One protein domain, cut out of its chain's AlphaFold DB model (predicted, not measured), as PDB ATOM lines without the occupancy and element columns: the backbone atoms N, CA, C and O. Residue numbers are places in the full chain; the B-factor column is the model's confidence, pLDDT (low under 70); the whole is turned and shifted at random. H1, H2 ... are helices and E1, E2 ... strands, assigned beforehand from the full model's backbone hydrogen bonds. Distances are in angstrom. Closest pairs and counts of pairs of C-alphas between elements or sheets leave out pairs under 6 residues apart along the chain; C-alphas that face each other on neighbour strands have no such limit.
ATOM      1  N   GLU A  40      32.332   1.545  13.279       85.12
ATOM      2  CA  GLU A  40      31.531   0.496  12.643       85.12
ATOM      3  C   GLU A  40      31.835   0.389  11.137       85.12
ATOM      4  O   GLU A  40      32.059  -0.716  10.640       85.12
ATOM      5  N   ASP A  41      31.945   1.513  10.418       82.62
ATOM      6  CA  ASP A  41      32.326   1.517   8.997       82.62
ATOM      7  C   ASP A  41      33.713   0.900   8.785       82.62
ATOM      8  O   ASP A  41      33.885   0.061   7.903       82.62
ATOM      9  N   LYS A  42      34.698   1.252   9.623       84.94
ATOM     10  CA  LYS A  42      36.060   0.681   9.563       84.94
ATOM     11  C   LYS A  42      36.062  -0.825   9.840       84.94
ATOM     12  O   LYS A  42      36.793  -1.570   9.190       84.94
ATOM     13  N   PHE A  43      35.238  -1.287  10.780       90.56
ATOM     14  CA  PHE A  43      35.072  -2.707  11.096       90.56
ATOM     15  C   PHE A  43      34.397  -3.467   9.940       90.56
ATOM     16  O   PHE A  43      34.820  -4.571   9.586       90.56
ATOM     17  N   ARG A  44      33.393  -2.862   9.289       91.00
ATOM     18  CA  ARG A  44      32.714  -3.402   8.097       91.00
ATOM     19  C   ARG A  44      33.634  -3.430   6.868       91.00
ATOM     20  O   ARG A  44      33.685  -4.459   6.193       91.00
ATOM     21  N   ASP A  45      34.404  -2.368   6.619       89.75
ATOM     22  CA  ASP A  45      35.452  -2.302   5.587       89.75
ATOM     23  C   ASP A  45      36.493  -3.414   5.795       89.75
ATOM     24  O   ASP A  45      36.805  -4.167   4.869       89.75
ATOM     25  N   ALA A  46      37.006  -3.548   7.025       91.88
ATOM     26  CA  ALA A  46      37.968  -4.582   7.385       91.88
ATOM     27  C   ALA A  46      37.390  -5.989   7.166       91.88
ATOM     28  O   ALA A  46      38.081  -6.844   6.615       91.88
ATOM     29  N   LYS A  47      36.115  -6.228   7.524       92.94
ATOM     30  CA  LYS A  47      35.446  -7.517   7.277       92.94
ATOM     31  C   LYS A  47      35.386  -7.810   5.776       92.94
ATOM     32  O   LYS A  47      35.784  -8.888   5.342       92.94
ATOM     33  N   ALA A  48      34.923  -6.848   4.977       90.31
ATOM     34  CA  ALA A  48      34.791  -7.002   3.529       90.31
ATOM     35  C   ALA A  48      36.146  -7.248   2.839       90.31
ATOM     36  O   ALA A  48      36.237  -8.076   1.928       90.31
ATOM     37  N   ARG A  49      37.209  -6.572   3.291       91.69
ATOM     38  CA  ARG A  49      38.577  -6.789   2.807       91.69
ATOM     39  C   ARG A  49      39.106  -8.171   3.191       91.69
ATOM     40  O   ARG A  49      39.586  -8.871   2.306       91.69
ATOM     41  N   ASP A  50      38.997  -8.574   4.456       90.75
ATOM     42  CA  ASP A  50      39.582  -9.830   4.946       90.75
ATOM     43  C   ASP A  50      38.855 -11.071   4.384       90.75
ATOM     44  O   ASP A  50      39.478 -12.109   4.150       90.75
ATOM     45  N   ILE A  51      37.558 -10.950   4.061       89.38
ATOM     46  CA  ILE A  51      36.832 -11.927   3.227       89.38
ATOM     47  C   ILE A  51      37.421 -11.966   1.812       89.38
ATOM     48  O   ILE A  51      37.709 -13.041   1.289       89.38
ATOM     49  N   LYS A  52      37.630 -10.804   1.179       88.56
ATOM     50  CA  LYS A  52      38.143 -10.707  -0.199       88.56
ATOM     51  C   LYS A  52      39.574 -11.244  -0.349       88.56
ATOM     52  O   LYS A  52      39.905 -11.753  -1.417       88.56
ATOM     53  N   SER A  53      40.409 -11.163   0.688       86.62
ATOM     54  CA  SER A  53      41.729 -11.816   0.734       86.62
ATOM     55  C   SER A  53      41.688 -13.291   1.151       86.62
ATOM     56  O   SER A  53      42.733 -13.938   1.152       86.62
ATOM     57  N   GLY A  54      40.519 -13.837   1.507       84.81
ATOM     58  CA  GLY A  54      40.372 -15.217   1.985       84.81
ATOM     59  C   GLY A  54      41.005 -15.473   3.357       84.81
ATOM     60  O   GLY A  54      41.268 -16.623   3.704       84.81
ATOM     61  N   THR A  55      41.282 -14.418   4.128       85.31
ATOM     62  CA  THR A  55      41.965 -14.498   5.427       85.31
ATOM     63  C   THR A  55      40.990 -14.558   6.603       85.31
ATOM     64  O   THR A  55      41.324 -15.141   7.637       85.31
ATOM     65  N   LEU A  56      39.760 -14.058   6.438       88.62
ATOM     66  CA  LEU A  56      38.646 -14.336   7.346       88.62
ATOM     67  C   LEU A  56      37.964 -15.659   6.951       88.62
ATOM     68  O   LEU A  56      37.343 -15.751   5.895       88.62
ATOM     69  N   ASN A  57      38.059 -16.683   7.804       88.62
ATOM     70  CA  ASN A  57      37.345 -17.951   7.603       88.62
ATOM     71  C   ASN A  57      35.897 -17.891   8.136       88.62
ATOM     72  O   ASN A  57      35.579 -17.071   8.994       88.62
ATOM     73  N   VAL A  58      35.039 -18.804   7.670       90.56
ATOM     74  CA  VAL A  58      33.585 -18.815   7.941       90.56
ATOM     75  C   VAL A  58      33.221 -18.965   9.431       90.56
ATOM     76  O   VAL A  58      32.226 -18.392   9.873       90.56
ATOM     77  N   GLU A  59      33.996 -19.699  10.237       91.44
ATOM     78  CA  GLU A  59      33.713 -19.817  11.682       91.44
ATOM     79  C   GLU A  59      34.119 -18.551  12.449       91.44
ATOM     80  O   GLU A  59      33.438 -18.174  13.403       91.44
ATOM     81  N   THR A  60      35.176 -17.863  12.005       92.81
ATOM     82  CA  THR A  60      35.552 -16.532  12.507       92.81
ATOM     83  C   THR A  60      34.544 -15.473  12.058       92.81
ATOM     84  O   THR A  60      34.139 -14.635  12.860       92.81
ATOM     85  N   GLU A  61      34.077 -15.529  10.807       94.12
ATOM     86  CA  GLU A  61      33.092 -14.593  10.253       94.12
ATOM     87  C   GLU A  61      31.808 -14.554  11.091       94.12
ATOM     88  O   GLU A  61      31.307 -13.475  11.397       94.12
ATOM     89  N   LYS A  62      31.327 -15.714  11.557       93.31
ATOM     90  CA  LYS A  62      30.157 -15.817  12.447       93.31
ATOM     91  C   LYS A  62      30.325 -15.066  13.772       93.31
ATOM     92  O   LYS A  62      29.336 -14.562  14.296       93.31
ATOM     93  N   LEU A  63      31.542 -14.986  14.317       93.69
ATOM     94  CA  LEU A  63      31.837 -14.204  15.527       93.69
ATOM     95  C   LEU A  63      31.876 -12.702  15.219       93.69
ATOM     96  O   LEU A  63      31.372 -11.904  16.003       93.69
ATOM     97  N   VAL A  64      32.414 -12.322  14.058       94.44
ATOM     98  CA  VAL A  64      32.447 -10.930  13.574       94.44
ATOM     99  C   VAL A  64      31.033 -10.408  13.288       94.44
ATOM    100  O   VAL A  64      30.676  -9.313  13.722       94.44
ATOM    101  N   ASP A  65      30.181 -11.207  12.642       92.56
ATOM    102  CA  ASP A  65      28.772 -10.865  12.419       92.56
ATOM    103  C   ASP A  65      27.951 -10.841  13.713       92.56
ATOM    104  O   ASP A  65      26.984 -10.086  13.795       92.56
ATOM    105  N   ALA A  66      28.327 -11.607  14.743       91.50
ATOM    106  CA  ALA A  66      27.659 -11.559  16.044       91.50
ATOM    107  C   ALA A  66      27.889 -10.227  16.787       91.50
ATOM    108  O   ALA A  66      27.071  -9.859  17.627       91.50
ATOM    109  N   VAL A  67      28.952  -9.482  16.449       90.56
ATOM    110  CA  VAL A  67      29.160  -8.095  16.906       90.56
ATOM    111  C   VAL A  67      28.273  -7.121  16.127       90.56
ATOM    112  O   VAL A  67      27.664  -6.237  16.722       90.56
ATOM    113  N   LEU A  68      28.161  -7.297  14.805       89.12
ATOM    114  CA  LEU A  68      27.362  -6.430  13.923       89.12
ATOM    115  C   LEU A  68      25.848  -6.680  14.009       89.12
ATOM    116  O   LEU A  68      25.061  -5.832  13.589       89.12
ATOM    117  N   MET A  69      25.429  -7.856  14.485       86.81
ATOM    118  CA  MET A  69      24.027  -8.258  14.637       86.81
ATOM    119  C   MET A  69      23.809  -9.057  15.943       86.81
ATOM    120  O   MET A  69      23.485 -10.252  15.882       86.81
ATOM    121  N   PRO A  70      23.972  -8.438  17.132       84.06
ATOM    122  CA  PRO A  70      23.874  -9.139  18.411       84.06
ATOM    123  C   PRO A  70      22.525  -9.842  18.602       84.06
ATOM    124  O   PRO A  70      21.461  -9.264  18.387       84.06
ATOM    125  N   GLY A  71      22.563 -11.111  19.016       80.25
ATOM    126  CA  GLY A  71      21.363 -11.913  19.287       80.25
ATOM    127  C   GLY A  71      20.608 -12.430  18.054       80.25
ATOM    128  O   GLY A  71      19.599 -13.115  18.220       80.25
ATOM    129  N   LYS A  72      21.080 -12.161  16.828       88.38
ATOM    130  CA  LYS A  72      20.480 -12.686  15.592       88.38
ATOM    131  C   LYS A  72      20.500 -14.219  15.557       88.38
ATOM    132  O   LYS A  72      21.543 -14.851  15.718       88.38
ATOM    133  N   THR A  73      19.344 -14.818  15.270       87.06
ATOM    134  CA  THR A  73      19.169 -16.273  15.152       87.06
ATOM    135  C   THR A  73      20.165 -16.889  14.164       87.06
ATOM    136  O   THR A  73      20.287 -16.429  13.029       87.06
ATOM    137  N   GLY A  74      20.854 -17.952  14.590       84.50
ATOM    138  CA  GLY A  74      21.853 -18.666  13.785       84.50
ATOM    139  C   GLY A  74      23.292 -18.153  13.926       84.50
ATOM    140  O   GLY A  74      24.201 -18.812  13.426       84.50
ATOM    141  N   LEU A  75      23.518 -17.034  14.623       89.75
ATOM    142  CA  LEU A  75      24.855 -16.595  15.034       89.75
ATOM    143  C   LEU A  75      25.179 -17.061  16.468       89.75
ATOM    144  O   LEU A  75      24.264 -17.222  17.283       89.75
ATOM    145  N   PRO A  76      26.466 -17.278  16.806       88.62
ATOM    146  CA  PRO A  76      26.890 -17.475  18.191       88.62
ATOM    147  C   PRO A  76      26.615 -16.215  19.022       88.62
ATOM    148  O   PRO A  76      26.609 -15.103  18.496       88.62
ATOM    149  N   LYS A  77      26.446 -16.359  20.343       86.94
ATOM    150  CA  LYS A  77      26.530 -15.196  21.239       86.94
ATOM    151  C   LYS A  77      28.004 -14.889  21.499       86.94
ATOM    152  O   LYS A  77      28.822 -15.803  21.624       86.94
ATOM    153  N   VAL A  78      28.325 -13.606  21.618       87.25
ATOM    154  CA  VAL A  78      29.675 -13.125  21.924       87.25
ATOM    155  C   VAL A  78      29.644 -12.127  23.078       87.25
ATOM    156  O   VAL A  78      28.681 -11.376  23.229       87.25
ATOM    157  N   GLN A  79      30.701 -12.110  23.885       84.62
ATOM    158  CA  GLN A  79      31.061 -10.966  24.716       84.62
ATOM    159  C   GLN A  79      32.125 -10.156  23.983       84.62
ATOM    160  O   GLN A  79      33.062 -10.722  23.426       84.62
ATOM    161  N   VAL A  80      32.003  -8.831  24.019       83.94
ATOM    162  CA  VAL A  80      33.003  -7.921  23.455       83.94
ATOM    163  C   VAL A  80      33.686  -7.153  24.583       83.94
ATOM    164  O   VAL A  80      33.034  -6.728  25.548       83.94
ATOM    165  N   LYS A  81      35.012  -7.034  24.485       85.06
ATOM    166  CA  LYS A  81      35.886  -6.392  25.472       85.06
ATOM    167  C   LYS A  81      36.880  -5.458  24.782       85.06
ATOM    168  O   LYS A  81      37.343  -5.775  23.690       85.06
ATOM    169  N   THR A  82      37.242  -4.336  25.401       83.81
ATOM    170  CA  THR A  82      38.397  -3.533  24.958       83.81
ATOM    171  C   THR A  82      39.701  -4.280  25.242       83.81
ATOM    172  O   THR A  82      39.740  -5.151  26.115       83.81
ATOM    173  N   PHE A  83      40.770  -3.951  24.518       86.00
ATOM    174  CA  PHE A  83      42.119  -4.453  24.796       86.00
ATOM    175  C   PHE A  83      42.939  -3.411  25.579       86.00
ATOM    176  O   PHE A  83      42.814  -2.212  25.312       86.00
ATOM    177  N   ALA A  84      43.789  -3.843  26.516       85.50
ATOM    178  CA  ALA A  84      44.692  -2.961  27.259       85.50
ATOM    179  C   ALA A  84      46.064  -3.586  27.574       85.50
ATOM    180  O   ALA A  84      46.245  -4.806  27.544       85.50
ATOM    181  N   ILE A  85      47.019  -2.712  27.902       82.25
ATOM    182  CA  ILE A  85      48.393  -3.013  28.329       82.25
ATOM    183  C   ILE A  85      48.665  -2.172  29.585       82.25
ATOM    184  O   ILE A  85      48.640  -0.949  29.508       82.25
ATOM    185  N   ASP A  86      48.868  -2.789  30.753       76.00
ATOM    186  CA  ASP A  86      49.034  -2.088  32.049       76.00
ATOM    187  C   ASP A  86      47.942  -1.024  32.345       76.00
ATOM    188  O   ASP A  86      48.191   0.055  32.889       76.00
ATOM    189  N   GLY A  87      46.701  -1.320  31.940       74.94
ATOM    190  CA  GLY A  87      45.538  -0.432  32.074       74.94
ATOM    191  C   GLY A  87      45.419   0.647  30.986       74.94
ATOM    192  O   GLY A  87      44.379   1.296  30.860       74.94
ATOM    193  N   ILE A  88      46.442   0.805  30.142       80.38
ATOM    194  CA  ILE A  88      46.411   1.664  28.955       80.38
ATOM    195  C   ILE A  88      45.564   0.957  27.892       80.38
ATOM    196  O   ILE A  88      45.996  -0.025  27.287       80.38
ATOM    197  N   GLN A  89      44.337   1.437  27.688       82.75
ATOM    198  CA  GLN A  89      43.432   0.928  26.655       82.75
ATOM    199  C   GLN A  89      43.929   1.280  25.249       82.75
ATOM    200  O   GLN A  89      44.456   2.369  25.017       82.75
ATOM    201  N   SER A  90      43.699   0.369  24.305       86.38
ATOM    202  CA  SER A  90      43.792   0.671  22.879       86.38
ATOM    203  C   SER A  90      42.674   1.629  22.447       86.38
ATOM    204  O   SER A  90      41.583   1.633  23.025       86.38
ATOM    205  N   LYS A  91      42.940   2.409  21.395       80.12
ATOM    206  CA  LYS A  91      41.948   3.208  20.668       80.12
ATOM    207  C   LYS A  91      40.864   2.338  20.025       80.12
ATOM    208  O   LYS A  91      39.685   2.670  20.089       80.12
ATOM    209  N   ASP A  92      41.283   1.269  19.353       85.50
ATOM    210  CA  ASP A  92      40.508   0.619  18.295       85.50
ATOM    211  C   ASP A  92      40.655  -0.915  18.245       85.50
ATOM    212  O   ASP A  92      40.034  -1.564  17.401       85.50
ATOM    213  N   MET A  93      41.401  -1.517  19.177       90.31
ATOM    214  CA  MET A  93      41.452  -2.970  19.356       90.31
ATOM    215  C   MET A  93      40.381  -3.473  20.330       90.31
ATOM    216  O   MET A  93      40.234  -2.972  21.451       90.31
ATOM    217  N   ILE A  94      39.690  -4.543  19.934       90.25
ATOM    218  CA  ILE A  94      38.701  -5.246  20.764       90.25
ATOM    219  C   ILE A  94      38.906  -6.758  20.703       90.25
ATOM    220  O   ILE A  94      39.413  -7.298  19.721       90.25
ATOM    221  N   VAL A  95      38.474  -7.449  21.753       90.56
ATOM    222  CA  VAL A  95      38.453  -8.909  21.838       90.56
ATOM    223  C   VAL A  95      37.009  -9.387  21.826       90.56
ATOM    224  O   VAL A  95      36.184  -8.925  22.616       90.56
ATOM    225  N   ILE A  96      36.716 -10.316  20.922       92.38
ATOM    226  CA  ILE A  96      35.410 -10.948  20.739       92.38
ATOM    227  C   ILE A  96      35.525 -12.377  21.285       92.38
ATOM    228  O   ILE A  96      36.209 -13.202  20.684       92.38
ATOM    229  N   GLU A  97      34.890 -12.674  22.421       87.12
ATOM    230  CA  GLU A  97      34.892 -14.002  23.057       87.12
ATOM    231  C   GLU A  97      33.544 -14.719  22.824       87.12
ATOM    232  O   GLU A  97      32.485 -14.161  23.114       87.12
ATOM    233  N   ARG A  98      33.557 -15.962  22.322       87.31
ATOM    234  CA  ARG A  98      32.361 -16.806  22.119       87.31
ATOM    235  C   ARG A  98      31.783 -17.260  23.462       87.31
ATOM    236  O   ARG A  98      32.520 -17.723  24.331       87.31
ATOM    237  N   VAL A  99      30.458 -17.189  23.616       83.00
ATOM    238  CA  VAL A  99      29.749 -17.678  24.810       83.00
ATOM    239  C   VAL A  99      28.534 -18.535  24.410       83.00
ATOM    240  O   VAL A  99      27.588 -18.001  23.833       83.00
ATOM    241  N   PRO A 100      28.482 -19.838  24.752       79.00
ATOM    242  CA  PRO A 100      29.535 -20.637  25.382       79.00
ATOM    243  C   PRO A 100      30.721 -20.904  24.438       79.00
ATOM    244  O   PRO A 100      30.611 -20.761  23.224       79.00
ATOM    245  N   VAL A 101      31.842 -21.329  25.019       76.19
ATOM    246  CA  VAL A 101      33.027 -21.828  24.301       76.19
ATOM    247  C   VAL A 101      32.686 -23.138  23.573       76.19
ATOM    248  O   VAL A 101      32.097 -24.039  24.170       76.19
ATOM    249  N   GLU A 102      33.082 -23.264  22.304       80.38
ATOM    250  CA  GLU A 102      32.946 -24.479  21.488       80.38
ATOM    251  C   GLU A 102      34.326 -25.146  21.283       80.38
ATOM    252  O   GLU A 102      35.254 -24.479  20.819       80.38
ATOM    253  N   PRO A 103      34.504 -26.449  21.578       78.81
ATOM    254  CA  PRO A 103      35.767 -27.145  21.321       78.81
ATOM    255  C   PRO A 103      36.169 -27.159  19.841       78.81
ATOM    256  O   PRO A 103      35.319 -27.278  18.959       78.81
ATOM    257  N   ASN A 104      37.482 -27.141  19.586       80.69
ATOM    258  CA  ASN A 104      38.092 -27.275  18.252       80.69
ATOM    259  C   ASN A 104      37.601 -26.231  17.227       80.69
ATOM    260  O   ASN A 104      37.435 -26.539  16.044       80.69
ATOM    261  N   ARG A 105      37.322 -25.008  17.693       86.94
ATOM    262  CA  ARG A 105      36.858 -23.869  16.892       86.94
ATOM    263  C   ARG A 105      37.413 -22.557  17.449       86.94
ATOM    264  O   ARG A 105      37.627 -22.480  18.659       86.94
ATOM    265  N   PRO A 106      37.477 -21.488  16.631       88.75
ATOM    266  CA  PRO A 106      37.712 -20.140  17.127       88.75
ATOM    267  C   PRO A 106      36.706 -19.772  18.224       88.75
ATOM    268  O   PRO A 106      35.489 -19.814  18.008       88.75
ATOM    269  N   ASN A 107      37.217 -19.384  19.389       87.25
ATOM    270  CA  ASN A 107      36.432 -18.846  20.503       87.25
ATOM    271  C   ASN A 107      36.846 -17.427  20.869       87.25
ATOM    272  O   ASN A 107      36.125 -16.765  21.607       87.25
ATOM    273  N   ILE A 108      37.985 -16.960  20.365       91.88
ATOM    274  CA  ILE A 108      38.486 -15.610  20.577       91.88
ATOM    275  C   ILE A 108      38.848 -15.030  19.216       91.88
ATOM    276  O   ILE A 108      39.482 -15.697  18.401       91.88
ATOM    277  N   VAL A 109      38.463 -13.783  18.963       95.81
ATOM    278  CA  VAL A 109      38.973 -13.000  17.835       95.81
ATOM    279  C   VAL A 109      39.517 -11.694  18.382       95.81
ATOM    280  O   VAL A 109      38.774 -10.923  18.989       95.81
ATOM    281  N   LEU A 110      40.806 -11.443  18.163       94.62
ATOM    282  CA  LEU A 110      41.373 -10.113  18.335       94.62
ATOM    283  C   LEU A 110      41.085  -9.317  17.058       94.62
ATOM    284  O   LEU A 110      41.524  -9.704  15.973       94.62
ATOM    285  N   PHE A 111      40.337  -8.224  17.192       94.69
ATOM    286  CA  PHE A 111      40.240  -7.201  16.162       94.69
ATOM    287  C   PHE A 111      41.347  -6.169  16.372       94.69
ATOM    288  O   PHE A 111      41.498  -5.637  17.472       94.69
ATOM    289  N   MET A 112      42.101  -5.888  15.313       92.81
ATOM    290  CA  MET A 112      43.169  -4.891  15.279       92.81
ATOM    291  C   MET A 112      43.197  -4.277  13.869       92.81
ATOM    292  O   MET A 112      43.597  -4.968  12.933       92.81
ATOM    293  N   PRO A 113      42.717  -3.037  13.660       87.81
ATOM    294  CA  PRO A 113      42.461  -2.506  12.320       87.81
ATOM    295  C   PRO A 113      43.753  -2.142  11.572       87.81
ATOM    296  O   PRO A 113      44.269  -1.032  11.663       87.81
ATOM    297  N   GLN A 114      44.260  -3.080  10.776       81.75
ATOM    298  CA  GLN A 114      45.438  -2.883   9.928       81.75
ATOM    299  C   GLN A 114      45.061  -2.280   8.568       81.75
ATOM    300  O   GLN A 114      43.982  -2.549   8.036       81.75
ATOM    301  N   GLN A 115      45.971  -1.514   7.955       68.19
ATOM    302  CA  GLN A 115      45.805  -1.029   6.573       68.19
ATOM    303  C   GLN A 115      46.023  -2.150   5.540       68.19
ATOM    304  O   GLN A 115      45.307  -2.222   4.540       68.19
ATOM    305  N   ALA A 116      46.960  -3.061   5.815       64.88
ATOM    306  CA  ALA A 116      47.238  -4.264   5.036       64.88
ATOM    307  C   ALA A 116      47.452  -5.460   5.979       64.88
ATOM    308  O   ALA A 116      47.948  -5.288   7.087       64.88
ATOM    309  N   GLY A 117      47.090  -6.668   5.539       75.31
ATOM    310  CA  GLY A 117      47.082  -7.861   6.395       75.31
ATOM    311  C   GLY A 117      45.794  -8.020   7.216       75.31
ATOM    312  O   GLY A 117      44.839  -7.259   7.066       75.31
ATOM    313  N   ASN A 118      45.759  -9.058   8.054       86.50
ATOM    314  CA  ASN A 118      44.549  -9.501   8.752       86.50
ATOM    315  C   ASN A 118      44.192  -8.554   9.903       86.50
ATOM    316  O   ASN A 118      44.983  -8.387  10.831       86.50
ATOM    317  N   SER A 119      42.984  -7.998   9.899       93.44
ATOM    318  CA  SER A 119      42.443  -7.271  11.055       93.44
ATOM    319  C   SER A 119      41.646  -8.150  12.010       93.44
ATOM    320  O   SER A 119      41.434  -7.747  13.147       93.44
ATOM    321  N   PHE A 120      41.239  -9.348  11.583       95.56
ATOM    322  CA  PHE A 120      40.616 -10.353  12.446       95.56
ATOM    323  C   PHE A 120      41.570 -11.525  12.661       95.56
ATOM    324  O   PHE A 120      41.887 -12.263  11.727       95.56
ATOM    325  N   ILE A 121      42.030 -11.695  13.899       94.25
ATOM    326  CA  ILE A 121      43.020 -12.708  14.269       94.25
ATOM    327  C   ILE A 121      42.326 -13.727  15.192       94.25
ATOM    328  O   ILE A 121      42.061 -13.406  16.354       94.25
ATOM    329  N   PRO A 122      41.949 -14.917  14.681       95.00
ATOM    330  CA  PRO A 122      41.234 -15.926  15.456       95.00
ATOM    331  C   PRO A 122      42.168 -16.794  16.305       95.00
ATOM    332  O   PRO A 122      43.267 -17.144  15.878       95.00
ATOM    333  N   PHE A 123      41.660 -17.218  17.460       90.81
ATOM    334  CA  PHE A 123      42.279 -18.185  18.363       90.81
ATOM    335  C   PHE A 123      41.210 -19.123  18.944       90.81
ATOM    336  O   PHE A 123      40.080 -18.705  19.224       90.81
ATOM    337  N   ASP A 124      41.559 -20.386  19.174       85.75
ATOM    338  CA  ASP A 124      40.658 -21.354  19.811       85.75
ATOM    339  C   ASP A 124      40.533 -21.112  21.326       85.75
ATOM    340  O   ASP A 124      39.507 -21.447  21.920       85.75
ATOM    341  N   ASN A 125      41.564 -20.529  21.954       80.25
ATOM    342  CA  ASN A 125      41.644 -20.269  23.396       80.25
ATOM    343  C   ASN A 125      42.622 -19.124  23.755       80.25
ATOM    344  O   ASN A 125      43.175 -18.452  22.878       80.25
ATOM    345  N   LYS A 126      42.825 -18.880  25.061       77.00
ATOM    346  CA  LYS A 126      43.665 -17.777  25.563       77.00
ATOM    347  C   LYS A 126      45.156 -18.072  25.451       77.00
ATOM    348  O   LYS A 126      45.916 -17.154  25.168       77.00
ATOM    349  N   GLU A 127      45.589 -19.320  25.598       76.69
ATOM    350  CA  GLU A 127      47.003 -19.690  25.457       76.69
ATOM    351  C   GLU A 127      47.515 -19.417  24.036       76.69
ATOM    352  O   GLU A 127      48.618 -18.895  23.871       76.69
ATOM    353  N   GLN A 128      46.701 -19.693  23.009       84.62
ATOM    354  CA  GLN A 128      47.018 -19.350  21.619       84.62
ATOM    355  C   GLN A 128      47.148 -17.831  21.410       84.62
ATOM    356  O   GLN A 128      48.133 -17.383  20.818       84.62
ATOM    357  N   MET A 129      46.203 -17.037  21.932       85.88
ATOM    358  CA  MET A 129      46.260 -15.568  21.868       85.88
ATOM    359  C   MET A 129      47.503 -15.024  22.584       85.88
ATOM    360  O   MET A 129      48.242 -14.219  22.022       85.88
ATOM    361  N   ASN A 130      47.779 -15.507  23.796       81.31
ATOM    362  CA  ASN A 130      48.932 -15.101  24.597       81.31
ATOM    363  C   ASN A 130      50.255 -15.460  23.899       81.31
ATOM    364  O   ASN A 130      51.177 -14.647  23.852       81.31
ATOM    365  N   LYS A 131      50.341 -16.645  23.281       83.56
ATOM    366  CA  LYS A 131      51.497 -17.061  22.472       83.56
ATOM    367  C   LYS A 131      51.703 -16.160  21.249       83.56
ATOM    368  O   LYS A 131      52.844 -15.839  20.922       83.56
ATOM    369  N   TRP A 132      50.626 -15.726  20.592       92.50
ATOM    370  CA  TRP A 132      50.700 -14.762  19.489       92.50
ATOM    371  C   TRP A 132      51.162 -13.379  19.969       92.50
ATOM    372  O   TRP A 132      52.067 -12.806  19.369       92.50
ATOM    373  N   LEU A 133      50.632 -12.886  21.095       87.50
ATOM    374  CA  LEU A 133      51.034 -11.614  21.711       87.50
ATOM    375  C   LEU A 133      52.519 -11.603  22.121       87.50
ATOM    376  O   LEU A 133      53.209 -10.612  21.890       87.50
ATOM    377  N   LYS A 134      53.054 -12.717  22.639       87.31
ATOM    378  CA  LYS A 134      54.502 -12.868  22.892       87.31
ATOM    379  C   LYS A 134      55.325 -12.862  21.598       87.31
ATOM    380  O   LYS A 134      56.410 -12.292  21.569       87.31
ATOM    381  N   GLY A 135      54.792 -13.418  20.508       91.50
ATOM    382  CA  GLY A 135      55.382 -13.310  19.167       91.50
ATOM    383  C   GLY A 135      55.333 -11.899  18.560       91.50
ATOM    384  O   GLY A 135      56.127 -11.596  17.676       91.50
ATOM    385  N   VAL A 136      54.432 -11.027  19.027       92.38
ATOM    386  CA  VAL A 136      54.444  -9.589  18.705       92.38
ATOM    387  C   VAL A 136      55.479  -8.849  19.551       92.38
ATOM    388  O   VAL A 136      56.168  -7.982  19.034       92.38
ATOM    389  N   ALA A 137      55.639  -9.207  20.828       88.31
ATOM    390  CA  ALA A 137      56.625  -8.590  21.719       88.31
ATOM    391  C   ALA A 137      58.093  -8.803  21.291       88.31
ATOM    392  O   ALA A 137      58.943  -7.973  21.614       88.31
ATOM    393  N   THR A 138      58.396  -9.906  20.598       88.81
ATOM    394  CA  THR A 138      59.761 -10.275  20.172       88.81
ATOM    395  C   THR A 138      60.125  -9.841  18.747       88.81
ATOM    396  O   THR A 138      61.293  -9.925  18.371       88.81
ATOM    397  N   ASP A 139      59.164  -9.346  17.964       92.44
ATOM    398  CA  ASP A 139      59.350  -8.838  16.599       92.44
ATOM    399  C   ASP A 139      59.239  -7.303  16.620       92.44
ATOM    400  O   ASP A 139      58.203  -6.751  16.988       92.44
ATOM    401  N   ALA A 140      60.320  -6.602  16.268       90.56
ATOM    402  CA  ALA A 140      60.411  -5.150  16.435       90.56
ATOM    403  C   ALA A 140      59.412  -4.371  15.558       90.56
ATOM    404  O   ALA A 140      58.795  -3.419  16.040       90.56
ATOM    405  N   ASP A 141      59.214  -4.794  14.308       89.62
ATOM    406  CA  ASP A 141      58.323  -4.114  13.361       89.62
ATOM    407  C   ASP A 141      56.852  -4.368  13.723       89.62
ATOM    408  O   ASP A 141      56.007  -3.463  13.646       89.62
ATOM    409  N   ARG A 142      56.537  -5.581  14.207       90.44
ATOM    410  CA  ARG A 142      55.215  -5.880  14.779       90.44
ATOM    411  C   ARG A 142      54.969  -5.111  16.064       90.44
ATOM    412  O   ARG A 142      53.876  -4.579  16.208       90.44
ATOM    413  N   LEU A 143      55.938  -5.029  16.976       91.94
ATOM    414  CA  LEU A 143      55.791  -4.293  18.233       91.94
ATOM    415  C   LEU A 143      55.554  -2.798  17.988       91.94
ATOM    416  O   LEU A 143      54.720  -2.197  18.667       91.94
ATOM    417  N   GLU A 144      56.237  -2.198  17.011       89.62
ATOM    418  CA  GLU A 144      56.019  -0.801  16.623       89.62
ATOM    419  C   GLU A 144      54.597  -0.597  16.072       89.62
ATOM    420  O   GLU A 144      53.851   0.248  16.571       89.62
ATOM    421  N   THR A 145      54.183  -1.445  15.122       88.44
ATOM    422  CA  THR A 145      52.836  -1.418  14.521       88.44
ATOM    423  C   THR A 145      51.739  -1.637  15.570       88.44
ATOM    424  O   THR A 145      50.758  -0.902  15.617       88.44
ATOM    425  N   PHE A 146      51.926  -2.610  16.463       91.06
ATOM    426  CA  PHE A 146      51.009  -2.934  17.556       91.06
ATOM    427  C   PHE A 146      50.903  -1.792  18.573       91.06
ATOM    428  O   PHE A 146      49.815  -1.485  19.050       91.06
ATOM    429  N   THR A 147      52.017  -1.111  18.868       90.88
ATOM    430  CA  THR A 147      52.033   0.038  19.786       90.88
ATOM    431  C   THR A 147      51.216   1.219  19.254       90.88
ATOM    432  O   THR A 147      50.602   1.927  20.052       90.88
ATOM    433  N   ALA A 148      51.162   1.430  17.933       89.25
ATOM    434  CA  ALA A 148      50.429   2.549  17.327       89.25
ATOM    435  C   ALA A 148      48.946   2.604  17.758       89.25
ATOM    436  O   ALA A 148      48.414   3.687  18.008       89.25
ATOM    437  N   HIS A 149      48.322   1.439  17.969       89.62
ATOM    438  CA  HIS A 149      46.943   1.284  18.455       89.62
ATOM    439  C   HIS A 149      46.692   1.809  19.887       89.62
ATOM    440  O   HIS A 149      45.553   1.781  20.360       89.62
ATOM    441  N   PHE A 150      47.724   2.292  20.587       87.50
ATOM    442  CA  PHE A 150      47.654   2.855  21.944       87.50
ATOM    443  C   PHE A 150      48.168   4.305  22.024       87.50
ATOM    444  O   PHE A 150      47.974   4.963  23.048       87.50
ATOM    445  N   THR A 151      48.848   4.807  20.984       81.25
ATOM    446  CA  THR A 151      49.692   6.016  21.072       81.25
ATOM    447  C   THR A 151      49.292   7.167  20.154       81.25
ATOM    448  O   THR A 151      49.895   8.237  20.238       81.25
ATOM    449  N   GLU A 152      48.282   7.001  19.298       71.31
ATOM    450  CA  GLU A 152      47.816   8.068  18.408       71.31
ATOM    451  C   GLU A 152      47.357   9.306  19.211       71.31
ATOM    452  O   GLU A 152      46.380   9.256  19.951       71.31
ATOM    453  N   GLY A 153      48.085  10.422  19.101       62.88
ATOM    454  CA  GLY A 153      47.810  11.642  19.875       62.88
ATOM    455  C   GLY A 153      48.177  11.580  21.368       62.88
ATOM    456  O   GLY A 153      47.803  12.483  22.114       62.88
ATOM    457  N   ALA A 154      48.896  10.546  21.818       68.31
ATOM    458  CA  ALA A 154      49.334  10.387  23.207       68.31
ATOM    459  C   ALA A 154      50.748  10.941  23.468       68.31
ATOM    460  O   ALA A 154      51.495  11.278  22.546       68.31
ATOM    461  N   GLY A 155      51.135  11.010  24.744       69.12
ATOM    462  CA  GLY A 155      52.478  11.404  25.154       69.12
ATOM    463  C   GLY A 155      53.550  10.336  24.871       69.12
ATOM    464  O   GLY A 155      53.254   9.144  24.726       69.12
ATOM    465  N   PRO A 156      54.841  10.728  24.851       78.88
ATOM    466  CA  PRO A 156      55.945   9.775  24.725       78.88
ATOM    467  C   PRO A 156      56.027   8.811  25.921       78.88
ATOM    468  O   PRO A 156      56.547   7.706  25.769       78.88
ATOM    469  N   ALA A 157      55.485   9.187  27.088       77.44
ATOM    470  CA  ALA A 157      55.418   8.335  28.273       77.44
ATOM    471  C   ALA A 157      54.531   7.102  28.034       77.44
ATOM    472  O   ALA A 157      54.999   5.977  28.223       77.44
ATOM    473  N   ARG A 158      53.302   7.279  27.519       84.06
ATOM    474  CA  ARG A 158      52.443   6.155  27.106       84.06
ATOM    475  C   ARG A 158      53.124   5.243  26.086       84.06
ATOM    476  O   ARG A 158      53.119   4.025  26.261       84.06
ATOM    477  N   ALA A 159      53.750   5.816  25.057       85.38
ATOM    478  CA  ALA A 159      54.433   5.041  24.021       85.38
ATOM    479  C   ALA A 159      55.609   4.211  24.562       85.38
ATOM    480  O   ALA A 159      55.795   3.062  24.156       85.38
ATOM    481  N   HIS A 160      56.376   4.763  25.504       85.38
ATOM    482  CA  HIS A 160      57.458   4.052  26.179       85.38
ATOM    483  C   HIS A 160      56.922   2.931  27.081       85.38
ATOM    484  O   HIS A 160      57.403   1.798  26.993       85.38
ATOM    485  N   ARG A 161      55.890   3.216  27.893       84.38
ATOM    486  CA  ARG A 161      55.296   2.246  28.827       84.38
ATOM    487  C   ARG A 161      54.704   1.040  28.101       84.38
ATOM    488  O   ARG A 161      54.981  -0.086  28.501       84.38
ATOM    489  N   VAL A 162      53.957   1.260  27.016       89.38
ATOM    490  CA  VAL A 162      53.365   0.184  26.199       89.38
ATOM    491  C   VAL A 162      54.440  -0.751  25.636       89.38
ATOM    492  O   VAL A 162      54.342  -1.967  25.804       89.38
ATOM    493  N   LYS A 163      55.503  -0.201  25.031       91.56
ATOM    494  CA  LYS A 163      56.597  -1.007  24.460       91.56
ATOM    495  C   LYS A 163      57.337  -1.814  25.518       91.56
ATOM    496  O   LYS A 163      57.722  -2.949  25.255       91.56
ATOM    497  N   ASP A 164      57.546  -1.247  26.700       88.81
ATOM    498  CA  ASP A 164      58.306  -1.917  27.752       88.81
ATOM    499  C   ASP A 164      57.490  -2.994  28.470       88.81
ATOM    500  O   ASP A 164      58.021  -4.079  28.698       88.81
ATOM    501  N   VAL A 165      56.194  -2.771  28.719       81.81
ATOM    502  CA  VAL A 165      55.297  -3.820  29.241       81.81
ATOM    503  C   VAL A 165      55.163  -4.967  28.240       81.81
ATOM    504  O   VAL A 165      55.217  -6.127  28.642       81.81
ATOM    505  N   MET A 166      55.075  -4.687  26.935       88.19
ATOM    506  CA  MET A 166      55.077  -5.748  25.921       88.19
ATOM    507  C   MET A 166      56.382  -6.554  25.928       88.19
ATOM    508  O   MET A 166      56.323  -7.781  25.913       88.19
ATOM    509  N   LYS A 167      57.557  -5.916  26.028       89.25
ATOM    510  CA  LYS A 167      58.843  -6.635  26.167       89.25
ATOM    511  C   LYS A 167      58.902  -7.469  27.450       89.25
ATOM    512  O   LYS A 167      59.392  -8.590  27.413       89.25
ATOM    513  N   GLN A 168      58.401  -6.944  28.571       75.12
ATOM    514  CA  GLN A 168      58.295  -7.678  29.838       75.12
ATOM    515  C   GLN A 168      57.407  -8.926  29.672       75.12
ATOM    516  O   GLN A 168      57.835 -10.031  29.996       75.12
ATOM    517  N   TYR A 169      56.237  -8.781  29.042       76.12
ATOM    518  CA  TYR A 169      55.320  -9.881  28.720       76.12
ATOM    519  C   TYR A 169      55.931 -10.928  27.770       76.12
ATOM    520  O   TYR A 169      55.714 -12.129  27.937       76.12
ATOM    521  N   GLY A 170      56.728 -10.486  26.791       70.38
ATOM    522  CA  GLY A 170      57.502 -11.355  25.897       70.38
ATOM    523  C   GLY A 170      58.618 -12.142  26.594       70.38
ATOM    524  O   GLY A 170      58.990 -13.205  26.106       70.38
ATOM    525  N   ASN A 171      59.100 -11.653  27.741       75.75
ATOM    526  CA  ASN A 171      60.116 -12.278  28.592       75.75
ATOM    527  C   ASN A 171      59.511 -13.034  29.797       75.75
ATOM    528  O   ASN A 171      60.203 -13.248  30.791       75.75
ATOM    529  N   ASP A 172      58.226 -13.399  29.732       60.16
ATOM    530  CA  ASP A 172      57.494 -14.127  30.780       60.16
ATOM    531  C   ASP A 172      57.410 -13.414  32.155       60.16
ATOM    532  O   ASP A 172      57.166 -14.054  33.179       60.16
ATOM    533  N   ASP A 173      57.539 -12.080  32.203       56.38
ATOM    534  CA  ASP A 173      57.318 -11.308  33.433       56.38
ATOM    535  C   ASP A 173      55.835 -11.345  33.842       56.38
ATOM    536  O   ASP A 173      54.977 -10.711  33.225       56.38
ATOM    537  N   ILE A 174      55.541 -12.062  34.930       48.75
ATOM    538  CA  ILE A 174      54.192 -12.228  35.495       48.75
ATOM    539  C   ILE A 174      53.519 -10.913  35.924       48.75
ATOM    540  O   ILE A 174      52.313 -10.897  36.156       48.75
ATOM    541  N   ASN A 175      54.271  -9.813  36.036       49.69
ATOM    542  CA  ASN A 175      53.747  -8.488  36.381       49.69
ATOM    543  C   ASN A 175      53.305  -7.684  35.140       49.69
ATOM    544  O   ASN A 175      52.712  -6.613  35.278       49.69
ATOM    545  N   ALA A 176      53.599  -8.166  33.928       58.53
ATOM    546  CA  ALA A 176      53.248  -7.498  32.682       58.53
ATOM    547  C   ALA A 176      51.829  -7.881  32.235       58.53
ATOM    548  O   ALA A 176      51.602  -8.925  31.627       58.53
ATOM    549  N   ILE A 177      50.850  -7.027  32.533       71.06
ATOM    550  CA  ILE A 177      49.440  -7.311  32.236       71.06
ATOM    551  C   ILE A 177      49.072  -6.825  30.829       71.06
ATOM    552  O   ILE A 177      49.138  -5.630  30.534       71.06
ATOM    553  N   VAL A 178      48.669  -7.763  29.968       77.69
ATOM    554  CA  VAL A 178      48.312  -7.549  28.556       77.69
ATOM    555  C   VAL A 178      47.083  -8.400  28.222       77.69
ATOM    556  O   VAL A 178      47.109  -9.609  28.458       77.69
ATOM    557  N   GLY A 179      46.023  -7.814  27.651       82.62
ATOM    558  CA  GLY A 179      44.868  -8.595  27.184       82.62
ATOM    559  C   GLY A 179      43.505  -7.880  27.187       82.62
ATOM    560  O   GLY A 179      43.442  -6.650  27.119       82.62
ATOM    561  N   PRO A 180      42.393  -8.645  27.244       79.62
ATOM    562  CA  PRO A 180      41.033  -8.112  27.356       79.62
ATOM    563  C   PRO A 180      40.820  -7.395  28.698       79.62
ATOM    564  O   PRO A 180      41.249  -7.899  29.733       79.62
ATOM    565  N   TYR A 181      40.115  -6.260  28.687       77.88
ATOM    566  CA  TYR A 181      40.085  -5.317  29.811       77.88
ATOM    567  C   TYR A 181      38.660  -4.892  30.220       77.88
ATOM    568  O   TYR A 181      38.092  -5.458  31.156       77.88
ATOM    569  N   ALA A 182      38.035  -3.941  29.514       72.31
ATOM    570  CA  ALA A 182      36.670  -3.501  29.821       72.31
ATOM    571  C   ALA A 182      35.642  -4.290  29.001       72.31
ATOM    572  O   ALA A 182      35.709  -4.286  27.775       72.31
ATOM    573  N   HIS A 183      34.662  -4.923  29.641       71.81
ATOM    574  CA  HIS A 183      33.473  -5.441  28.973       71.81
ATOM    575  C   HIS A 183      32.522  -4.294  28.630       71.81
ATOM    576  O   HIS A 183      32.088  -3.544  29.502       71.81
ATOM    577  N   VAL A 184      32.173  -4.177  27.350       64.69
ATOM    578  CA  VAL A 184      31.293  -3.110  26.870       64.69
ATOM    579  C   VAL A 184      29.864  -3.631  26.778       64.69
ATOM    580  O   VAL A 184      29.575  -4.563  26.028       64.69
TER     581      VAL A 184
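Overview. This is residues 40 to 184 of the 655 residues of an uncharacterized protein of Pseudomonas azotoformans (UniProt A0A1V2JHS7). A strongly twisted antiparallel sheet of five strands runs through the body, with H2 across one face and H3 on the opposite face, making three layers. H3, H4 and H5 cluster toward one end of the long axis and H1 and H2, side by side, toward the other; E2 bends by 95 degrees at residue 91, and H4 packs beside that bend. The 145 printed residues run H1 H2 E1 E2 E3 E4 H3 H4 H5 E5, a mixed class; E1 to E4 form a meander, each strand the antiparallel neighbour of the one before, and the sheet's order is E4 E3 E2 E1 E5. The whole is compact, radius of gyration of the C-alphas 15.1 A, yet elongated, spanning 45 by 29 by 27 A.

Arrangement. Start at H1, residues 40 to 52, which only grazes the sheet with residues 42 to 50. H1 and H2, residues 58 to 68, are close but not clearly touching: the closest C-alphas, of Lys 47 and Val 64, are 7.8 A apart. H2 has a height over the sheet of 8.2 A. In the hairpin of E1, residues 77 to 85, and E2, residues 88 to 99, look for N 81 and O 95 at 2.9 A. E3, residues 108 to 111, pairs with E2 through N 109 and O 96, 2.9 A, and E4, residues 120 to 123, with E3 through N 110 and O 121, 2.9 A. H3, residues 126 to 137, and H4, residues 140 to 151, touch only at the corner, closest C-alphas Val 136 and Arg 142, 5.5 A. H4 stands up from the sheet over E2 and E1; its closest C-alpha pair with E2 is Ser 90 and Phe 150, 4.5 A. H5, residues 156 to 170, touches H4 at a steep tilt of 49 degrees, opposite ways, closest C-alphas Thr 151 and Ala 159, 5.7 A. E5, residues 178 to 183, pairs with E1 through N 82 and O 182, 2.8 A. Every O i to N i+4 pair is within hydrogen-bond range in H1, H3 and H5; H2 has 6 of 7, H4 6 of 8.

Along the chain. Find C-alpha 40 at (31.531, 0.496, 12.643); H1 runs 18.3 A from there. E1 is 26.0 A long and E2 25.9 A. H5 runs 21.2 A to C-alpha 170 at (57.502, -11.355, 25.897), and E5 ends with C-alpha 183 at (33.473, -5.441, 28.973).

Size, cuts and confidence. The C-alphas of Thr 73 and Pro 156, the two farthest apart, are 46.1 A apart. The printed part has no cut and no long link. Confidence is under 70 at residues 115 to 116, 153 to 155, 172 to 176 and 184.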